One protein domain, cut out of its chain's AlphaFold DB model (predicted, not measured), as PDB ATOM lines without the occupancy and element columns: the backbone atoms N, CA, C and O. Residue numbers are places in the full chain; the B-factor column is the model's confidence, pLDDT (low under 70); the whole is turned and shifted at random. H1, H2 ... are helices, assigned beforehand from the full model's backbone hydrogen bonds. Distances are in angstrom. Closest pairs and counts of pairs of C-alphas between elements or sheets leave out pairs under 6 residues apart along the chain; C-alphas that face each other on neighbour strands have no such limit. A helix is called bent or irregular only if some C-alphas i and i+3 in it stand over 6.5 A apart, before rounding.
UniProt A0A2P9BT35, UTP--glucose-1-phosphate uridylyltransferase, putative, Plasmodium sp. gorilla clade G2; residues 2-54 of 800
ATOM      1  N   GLN A   2      31.781  21.433 -27.784       71.19
ATOM      2  CA  GLN A   2      32.975  22.300 -27.630       71.19
ATOM      3  C   GLN A   2      32.758  23.751 -28.108       71.19
ATOM      4  O   GLN A   2      32.920  24.673 -27.319       71.19
ATOM      5  N   LYS A   3      32.241  23.944 -29.328       77.25
ATOM      6  CA  LYS A   3      31.899  25.269 -29.885       77.25
ATOM      7  C   LYS A   3      30.898  26.077 -29.037       77.25
ATOM      8  O   LYS A   3      30.994  27.292 -28.948       77.25
ATOM      9  N   ILE A   4      29.926  25.413 -28.404       81.19
ATOM     10  CA  ILE A   4      28.947  26.080 -27.525       81.19
ATOM     11  C   ILE A   4      29.611  26.477 -26.205       81.19
ATOM     12  O   ILE A   4      29.345  27.561 -25.706       81.19
ATOM     13  N   ASN A   5      30.492  25.633 -25.660       81.75
ATOM     14  CA  ASN A   5      31.227  25.940 -24.434       81.75
ATOM     15  C   ASN A   5      32.140  27.163 -24.616       81.75
ATOM     16  O   ASN A   5      32.200  28.002 -23.723       81.75
ATOM     17  N   GLU A   6      32.793  27.293 -25.777       81.88
ATOM     18  CA  GLU A   6      33.573  28.487 -26.140       81.88
ATOM     19  C   GLU A   6      32.690  29.740 -26.167       81.88
ATOM     20  O   GLU A   6      32.977  30.705 -25.463       81.88
ATOM     21  N   ILE A   7      31.552  29.682 -26.869       85.81
ATOM     22  CA  ILE A   7      30.597  30.797 -26.909       85.81
ATOM     23  C   ILE A   7      30.065  31.124 -25.504       85.81
ATOM     24  O   ILE A   7      29.950  32.287 -25.137       85.81
ATOM     25  N   MET A   8      29.760  30.128 -24.671       84.50
ATOM     26  CA  MET A   8      29.241  30.354 -23.319       84.50
ATOM     27  C   MET A   8      30.217  31.116 -22.416       84.50
ATOM     28  O   MET A   8      29.758  31.834 -21.525       84.50
ATOM     29  N   ASN A   9      31.527  31.003 -22.649       84.88
ATOM     30  CA  ASN A   9      32.536  31.734 -21.882       84.88
ATOM     31  C   ASN A   9      32.518  33.245 -22.175       84.88
ATOM     32  O   ASN A   9      32.896  34.027 -21.306       84.88
ATOM     33  N   SER A  10      32.032  33.672 -23.348       85.00
ATOM     34  CA  SER A  10      31.967  35.087 -23.749       85.00
ATOM     35  C   SER A  10      30.625  35.777 -23.454       85.00
ATOM     36  O   SER A  10      30.483  36.978 -23.682       85.00
ATOM     37  N   LEU A  11      29.628  35.061 -22.914       88.62
ATOM     38  CA  LEU A  11      28.257  35.576 -22.746       88.62
ATOM     39  C   LEU A  11      27.954  36.258 -21.404       88.62
ATOM     40  O   LEU A  11      26.933  36.948 -21.301       88.62
ATOM     41  N   GLY A  12      28.777  36.055 -20.371       89.81
ATOM     42  CA  GLY A  12      28.498  36.560 -19.021       89.81
ATOM     43  C   GLY A  12      27.093  36.166 -18.534       89.81
ATOM     44  O   GLY A  12      26.691  35.007 -18.636       89.81
ATOM     45  N   GLU A  13      26.302  37.139 -18.069       89.50
ATOM     46  CA  GLU A  13      24.918  36.922 -17.605       89.50
ATOM     47  C   GLU A  13      23.966  36.394 -18.692       89.50
ATOM     48  O   GLU A  13      22.936  35.788 -18.387       89.50
ATOM     49  N   ASN A  14      24.295  36.583 -19.975       93.12
ATOM     50  CA  ASN A  14      23.458  36.112 -21.077       93.12
ATOM     51  C   ASN A  14      23.504  34.588 -21.256       93.12
ATOM     52  O   ASN A  14      22.673  34.037 -21.981       93.12
ATOM     53  N   LYS A  15      24.419  33.896 -20.566       93.75
ATOM     54  CA  LYS A  15      24.522  32.432 -20.556       93.75
ATOM     55  C   LYS A  15      23.195  31.750 -20.192       93.75
ATOM     56  O   LYS A  15      22.867  30.724 -20.787       93.75
ATOM     57  N   LYS A  16      22.378  32.366 -19.329       94.44
ATOM     58  CA  LYS A  16      21.046  31.851 -18.961       94.44
ATOM     59  C   LYS A  16      20.126  31.621 -20.169       94.44
ATOM     60  O   LYS A  16      19.345  30.679 -20.172       94.44
ATOM     61  N   TYR A  17      20.235  32.424 -21.231       95.50
ATOM     62  CA  TYR A  17      19.399  32.269 -22.430       95.50
ATOM     63  C   TYR A  17      19.819  31.066 -23.285       95.50
ATOM     64  O   TYR A  17      18.979  30.440 -23.927       95.50
ATOM     65  N   VAL A  18      21.101  30.688 -23.246       94.50
ATOM     66  CA  VAL A  18      21.571  29.422 -23.827       94.50
ATOM     67  C   VAL A  18      21.048  28.246 -23.005       94.50
ATOM     68  O   VAL A  18      20.557  27.272 -23.569       94.50
ATOM     69  N   GLU A  19      21.057  28.360 -21.675       94.19
ATOM     70  CA  GLU A  19      20.461  27.358 -20.784       94.19
ATOM     71  C   GLU A  19      18.949  27.210 -21.015       94.19
ATOM     72  O   GLU A  19      18.438  26.092 -20.991       94.19
ATOM     73  N   TYR A  20      18.232  28.297 -21.327       96.75
ATOM     74  CA  TYR A  20      16.813  28.245 -21.700       96.75
ATOM     75  C   TYR A  20      16.602  27.414 -22.964       96.75
ATOM     76  O   TYR A  20      15.729  26.546 -22.987       96.75
ATOM     77  N   LEU A  21      17.416  27.637 -23.999       96.56
ATOM     78  CA  LEU A  21      17.372  26.864 -25.244       96.56
ATOM     79  C   LEU A  21      17.692  25.383 -24.999       96.56
ATOM     80  O   LEU A  21      16.989  24.520 -25.517       96.56
ATOM     81  N   ILE A  22      18.686  25.073 -24.158       94.81
ATOM     82  CA  ILE A  22      19.020  23.690 -23.774       94.81
ATOM     83  C   ILE A  22      17.848  23.036 -23.035       94.81
ATOM     84  O   ILE A  22      17.420  21.944 -23.408       94.81
ATOM     85  N   ARG A  23      17.300  23.708 -22.014       96.38
ATOM     86  CA  ARG A  23      16.182  23.209 -21.199       96.38
ATOM     87  C   ARG A  23      14.936  22.952 -22.041       96.38
ATOM     88  O   ARG A  23      14.228  21.974 -21.826       96.38
ATOM     89  N   THR A  24      14.676  23.820 -23.012       96.56
ATOM     90  CA  THR A  24      13.520  23.716 -23.911       96.56
ATOM     91  C   THR A  24      13.795  22.867 -25.159       96.56
ATOM     92  O   THR A  24      12.903  22.722 -25.999       96.56
ATOM     93  N   GLN A  25      14.972  22.230 -25.239       97.12
ATOM     94  CA  GLN A  25      15.414  21.319 -26.305       97.12
ATOM     95  C   GLN A  25      15.517  21.968 -27.697       97.12
ATOM     96  O   GLN A  25      15.325  21.322 -28.718       97.12
ATOM     97  N   GLN A  26      15.862  23.251 -27.762       97.12
ATOM     98  CA  GLN A  26      16.067  23.990 -29.012       97.12
ATOM     99  C   GLN A  26      17.484  23.765 -29.567       97.12
ATOM    100  O   GLN A  26      18.206  24.710 -29.890       97.12
ATOM    101  N   TYR A  27      17.914  22.500 -29.633       95.00
ATOM    102  CA  TYR A  27      19.301  22.140 -29.935       95.00
ATOM    103  C   TYR A  27      19.730  22.542 -31.338       95.00
ATOM    104  O   TYR A  27      20.884  22.905 -31.522       95.00
ATOM    105  N   GLU A  28      18.811  22.550 -32.302       94.69
ATOM    106  CA  GLU A  28      19.126  22.905 -33.685       94.69
ATOM    107  C   GLU A  28      19.642  24.339 -33.833       94.69
ATOM    108  O   GLU A  28      20.580  24.574 -34.590       94.69
ATOM    109  N   LEU A  29      19.093  25.289 -33.065       93.12
ATOM    110  CA  LEU A  29      19.614  26.659 -33.014       93.12
ATOM    111  C   LEU A  29      21.055  26.681 -32.488       93.12
ATOM    112  O   LEU A  29      21.893  27.415 -33.005       93.12
ATOM    113  N   LEU A  30      21.347  25.856 -31.478       92.38
ATOM    114  CA  LEU A  30      22.652  25.791 -30.817       92.38
ATOM    115  C   LEU A  30      23.697  24.998 -31.620       92.38
ATOM    116  O   LEU A  30      24.895  25.250 -31.492       92.38
ATOM    117  N   SER A  31      23.263  24.037 -32.435       92.44
ATOM    118  CA  SER A  31      24.126  23.193 -33.266       92.44
ATOM    119  C   SER A  31      24.250  23.678 -34.710       92.44
ATOM    120  O   SER A  31      24.961  23.051 -35.491       92.44
ATOM    121  N   HIS A  32      23.568  24.764 -35.085       94.25
ATOM    122  CA  HIS A  32      23.601  25.295 -36.443       94.25
ATOM    123  C   HIS A  32      25.034  25.689 -36.849       94.25
ATOM    124  O   HIS A  32      25.717  26.427 -36.134       94.25
ATOM    125  N   GLU A  33      25.492  25.248 -38.026       92.00
ATOM    126  CA  GLU A  33      26.886  25.426 -38.479       92.00
ATOM    127  C   GLU A  33      27.324  26.899 -38.489       92.00
ATOM    128  O   GLU A  33      28.437  27.230 -38.078       92.00
ATOM    129  N   GLY A  34      26.411  27.796 -38.876       91.94
ATOM    130  CA  GLY A  34      26.638  29.243 -38.917       91.94
ATOM    131  C   GLY A  34      26.715  29.964 -37.561       91.94
ATOM    132  O   GLY A  34      27.085  31.135 -37.538       91.94
ATOM    133  N   LEU A  35      26.381  29.318 -36.437       93.69
ATOM    134  CA  LEU A  35      26.404  29.961 -35.113       93.69
ATOM    135  C   LEU A  35      27.835  30.351 -34.703       93.69
ATOM    136  O   LEU A  35      28.769  29.577 -34.905       93.69
ATOM    137  N   ASN A  36      28.019  31.535 -34.126       92.19
ATOM    138  CA  ASN A  36      29.283  32.049 -33.595       92.19
ATOM    139  C   ASN A  36      29.032  33.024 -32.429       92.19
ATOM    140  O   ASN A  36      27.890  33.353 -32.111       92.19
ATOM    141  N   GLU A  37      30.107  33.511 -31.802       89.00
ATOM    142  CA  GLU A  37      30.044  34.417 -30.642       89.00
ATOM    143  C   GLU A  37      29.289  35.726 -30.908       89.00
ATOM    144  O   GLU A  37      28.741  36.324 -29.986       89.00
ATOM    145  N   LYS A  38      29.227  36.177 -32.167       90.69
ATOM    146  CA  LYS A  38      28.553  37.425 -32.530       90.69
ATOM    147  C   LYS A  38      27.062  37.213 -32.773       90.69
ATOM    148  O   LYS A  38      26.248  37.944 -32.220       90.69
ATOM    149  N   ASN A  39      26.691  36.231 -33.593       94.19
ATOM    150  CA  ASN A  39      25.298  36.052 -34.020       94.19
ATOM    151  C   ASN A  39      24.426  35.279 -33.016       94.19
ATOM    152  O   ASN A  39      23.203  35.289 -33.140       94.19
ATOM    153  N   ILE A  40      25.004  34.688 -31.964       94.31
ATOM    154  CA  ILE A  40      24.207  34.161 -30.848       94.31
ATOM    155  C   ILE A  40      23.388  35.262 -30.154       94.31
ATOM    156  O   ILE A  40      22.284  35.007 -29.668       94.31
ATOM    157  N   TYR A  41      23.881  36.506 -30.170       95.31
ATOM    158  CA  TYR A  41      23.149  37.653 -29.647       95.31
ATOM    159  C   TYR A  41      21.872  37.952 -30.439       95.31
ATOM    160  O   TYR A  41      20.928  38.472 -29.848       95.31
ATOM    161  N   ASP A  42      21.775  37.558 -31.713       96.00
ATOM    162  CA  ASP A  42      20.530  37.688 -32.479       96.00
ATOM    163  C   ASP A  42      19.413  36.858 -31.831       96.00
ATOM    164  O   ASP A  42      18.284  37.327 -31.676       96.00
ATOM    165  N   ILE A  43      19.736  35.633 -31.408       96.50
ATOM    166  CA  ILE A  43      18.806  34.713 -30.742       96.50
ATOM    167  C   ILE A  43      18.478  35.238 -29.340       96.50
ATOM    168  O   ILE A  43      17.308  35.368 -28.979       96.50
ATOM    169  N   ILE A  44      19.507  35.582 -28.559       97.12
ATOM    170  CA  ILE A  44      19.357  36.047 -27.173       97.12
ATOM    171  C   ILE A  44      18.511  37.321 -27.106       97.12
ATOM    172  O   ILE A  44      17.616  37.416 -26.268       97.12
ATOM    173  N   ASN A  45      18.752  38.289 -27.991       96.94
ATOM    174  CA  ASN A  45      17.996  39.538 -28.010       96.94
ATOM    175  C   ASN A  45      16.531  39.304 -28.395       96.94
ATOM    176  O   ASN A  45      15.647  39.863 -27.753       96.94
ATOM    177  N   GLN A  46      16.251  38.413 -29.352       97.44
ATOM    178  CA  GLN A  46      14.871  38.042 -29.681       97.44
ATOM    179  C   GLN A  46      14.155  37.368 -28.504       97.44
ATOM    180  O   GLN A  46      12.975  37.643 -28.292       97.44
ATOM    181  N   ILE A  47      14.841  36.519 -27.727       97.56
ATOM    182  CA  ILE A  47      14.275  35.916 -26.507       97.56
ATOM    183  C   ILE A  47      14.005  36.994 -25.452       97.56
ATOM    184  O   ILE A  47      12.912  37.026 -24.899       97.56
ATOM    185  N   LYS A  48      14.945  37.920 -25.216       96.12
ATOM    186  CA  LYS A  48      14.748  39.053 -24.295       96.12
ATOM    187  C   LYS A  48      13.528  39.891 -24.668       96.12
ATOM    188  O   LYS A  48      12.699  40.173 -23.812       96.12
ATOM    189  N   GLU A  49      13.401  40.260 -25.941       95.25
ATOM    190  CA  GLU A  49      12.228  40.978 -26.449       95.25
ATOM    191  C   GLU A  49      10.938  40.190 -26.216       95.25
ATOM    192  O   GLU A  49       9.922  40.766 -25.835       95.25
ATOM    193  N   PHE A  50      10.977  38.873 -26.433       95.31
ATOM    194  CA  PHE A  50       9.827  38.000 -26.238       95.31
ATOM    195  C   PHE A  50       9.374  37.945 -24.770       95.31
ATOM    196  O   PHE A  50       8.178  37.996 -24.490       95.31
ATOM    197  N   GLU A  51      10.305  37.906 -23.818       94.25
ATOM    198  CA  GLU A  51       9.972  37.893 -22.387       94.25
ATOM    199  C   GLU A  51       9.348  39.206 -21.894       94.25
ATOM    200  O   GLU A  51       8.611  39.200 -20.913       94.25
ATOM    201  N   LEU A  52       9.572  40.325 -22.592       90.81
ATOM    202  CA  LEU A  52       8.909  41.598 -22.284       90.81
ATOM    203  C   LEU A  52       7.442  41.637 -22.745       90.81
ATOM    204  O   LEU A  52       6.660  42.452 -22.247       90.81
ATOM    205  N   ILE A  53       7.074  40.806 -23.724       87.75
ATOM    206  CA  ILE A  53       5.738  40.813 -24.337       87.75
ATOM    207  C   ILE A  53       4.857  39.657 -23.868       87.75
ATOM    208  O   ILE A  53       3.642  39.840 -23.808       87.75
ATOM    209  N   TYR A  54       5.442  38.502 -23.540       89.94
ATOM    210  CA  TYR A  54       4.717  37.310 -23.115       89.94
ATOM    211  C   TYR A  54       4.829  37.145 -21.587       89.94
ATOM    212  O   TYR A  54       5.915  36.815 -21.106       89.94
TER     213      TYR A  54
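What this domain is: This is residues 2 to 54 of the 800 residues of the protein "UTP--glucose-1-phosphate uridylyltransferase, putative" of Plasmodium sp. gorilla clade G2 (UniProt A0A2P9BT35). Two longer helices, H2 and H4, cross nearly at right angles, H4 passing over H2 with residues 44 to 47; the shorter H1 folds back from the first end of H2, and the very short H3 sits by its last end. The last part of H4 runs on past this body, and residues 49 to 54, of which 49 to 53 belong to H4, stick out as an arm along the longest axis. The printed part has 53 residues with four named helices, H1, H2, H3 and H4 in that order, and no named strand; the class is all helix. It is compact, with a radius of gyration of the C-alphas of 10.6 A, and its C-alphas span 32 by 21 by 18 A, only just elongated.

How they stand to each other: H1, residues 2 to 9, touches no helix but is near H2, residues 12 to 23. These two are close but not clearly touching, and their closest C-alphas, those of Met 8 and Lys 15, are 5.8 A apart. They run opposite ways at a steep tilt of 43 degrees. H2 only just touches H3, residues 27 to 31, with 3 pairs of C-alphas within 8 A; H2 does so with residues 18 to 21 alone, and the closest C-alphas are those of Leu 21 and Tyr 27, 6.9 A apart. H1 and H3 are close but not clearly touching, their closest C-alphas being those of Ile 4 and Leu 30 at 7.1 A. H4, residues 40 to 53, touches H2 and is about perpendicular to it at 79 degrees. H4 touches H2 with residues 44 to 47 alone, and H2 touches H4 with residues 14 to 18 alone; the closest C-alphas are those of Tyr 17 and Ile 44, 6.1 A apart. H4 is only just apart from H1, with the closest C-alphas 8.2 A from each other, and only just apart from H3, at 8.4 A. In H1 and H3 every O i to N i+4 pair is within hydrogen-bond range; in H2 5 of 8 are, and in H4 9 of 10.

Where its parts are: H1 begins at C-alpha 2 at (32.975, 22.300, -27.630) and is 11.1 A long from first to last C-alpha. H2 begins at C-alpha 12 at (28.498, 36.560, -19.021) and measures 18.3 A; it is only just irregular, with C-alphas 13 and 16 6.52 A apart. H3 measures 6.0 A. H4, the longest helix with 14 residues, measures 20.7 A and ends at C-alpha 53 at (5.738, 40.813, -24.337).

The domain as a whole: The two C-alphas farthest apart are those of Gln 2 and Ile 53, at 33.1 A. The printed part has no cut. The links H1 to H2 and H2 to H3 are tight, the link H3 to H4 is short with 8 residues, and no link is long. Residues 49 to 54, of which 49 to 53 belong to H4, stand free. The mean pLDDT of the printed part is 91.9, with 81 in H1, and no printed residue is under 70.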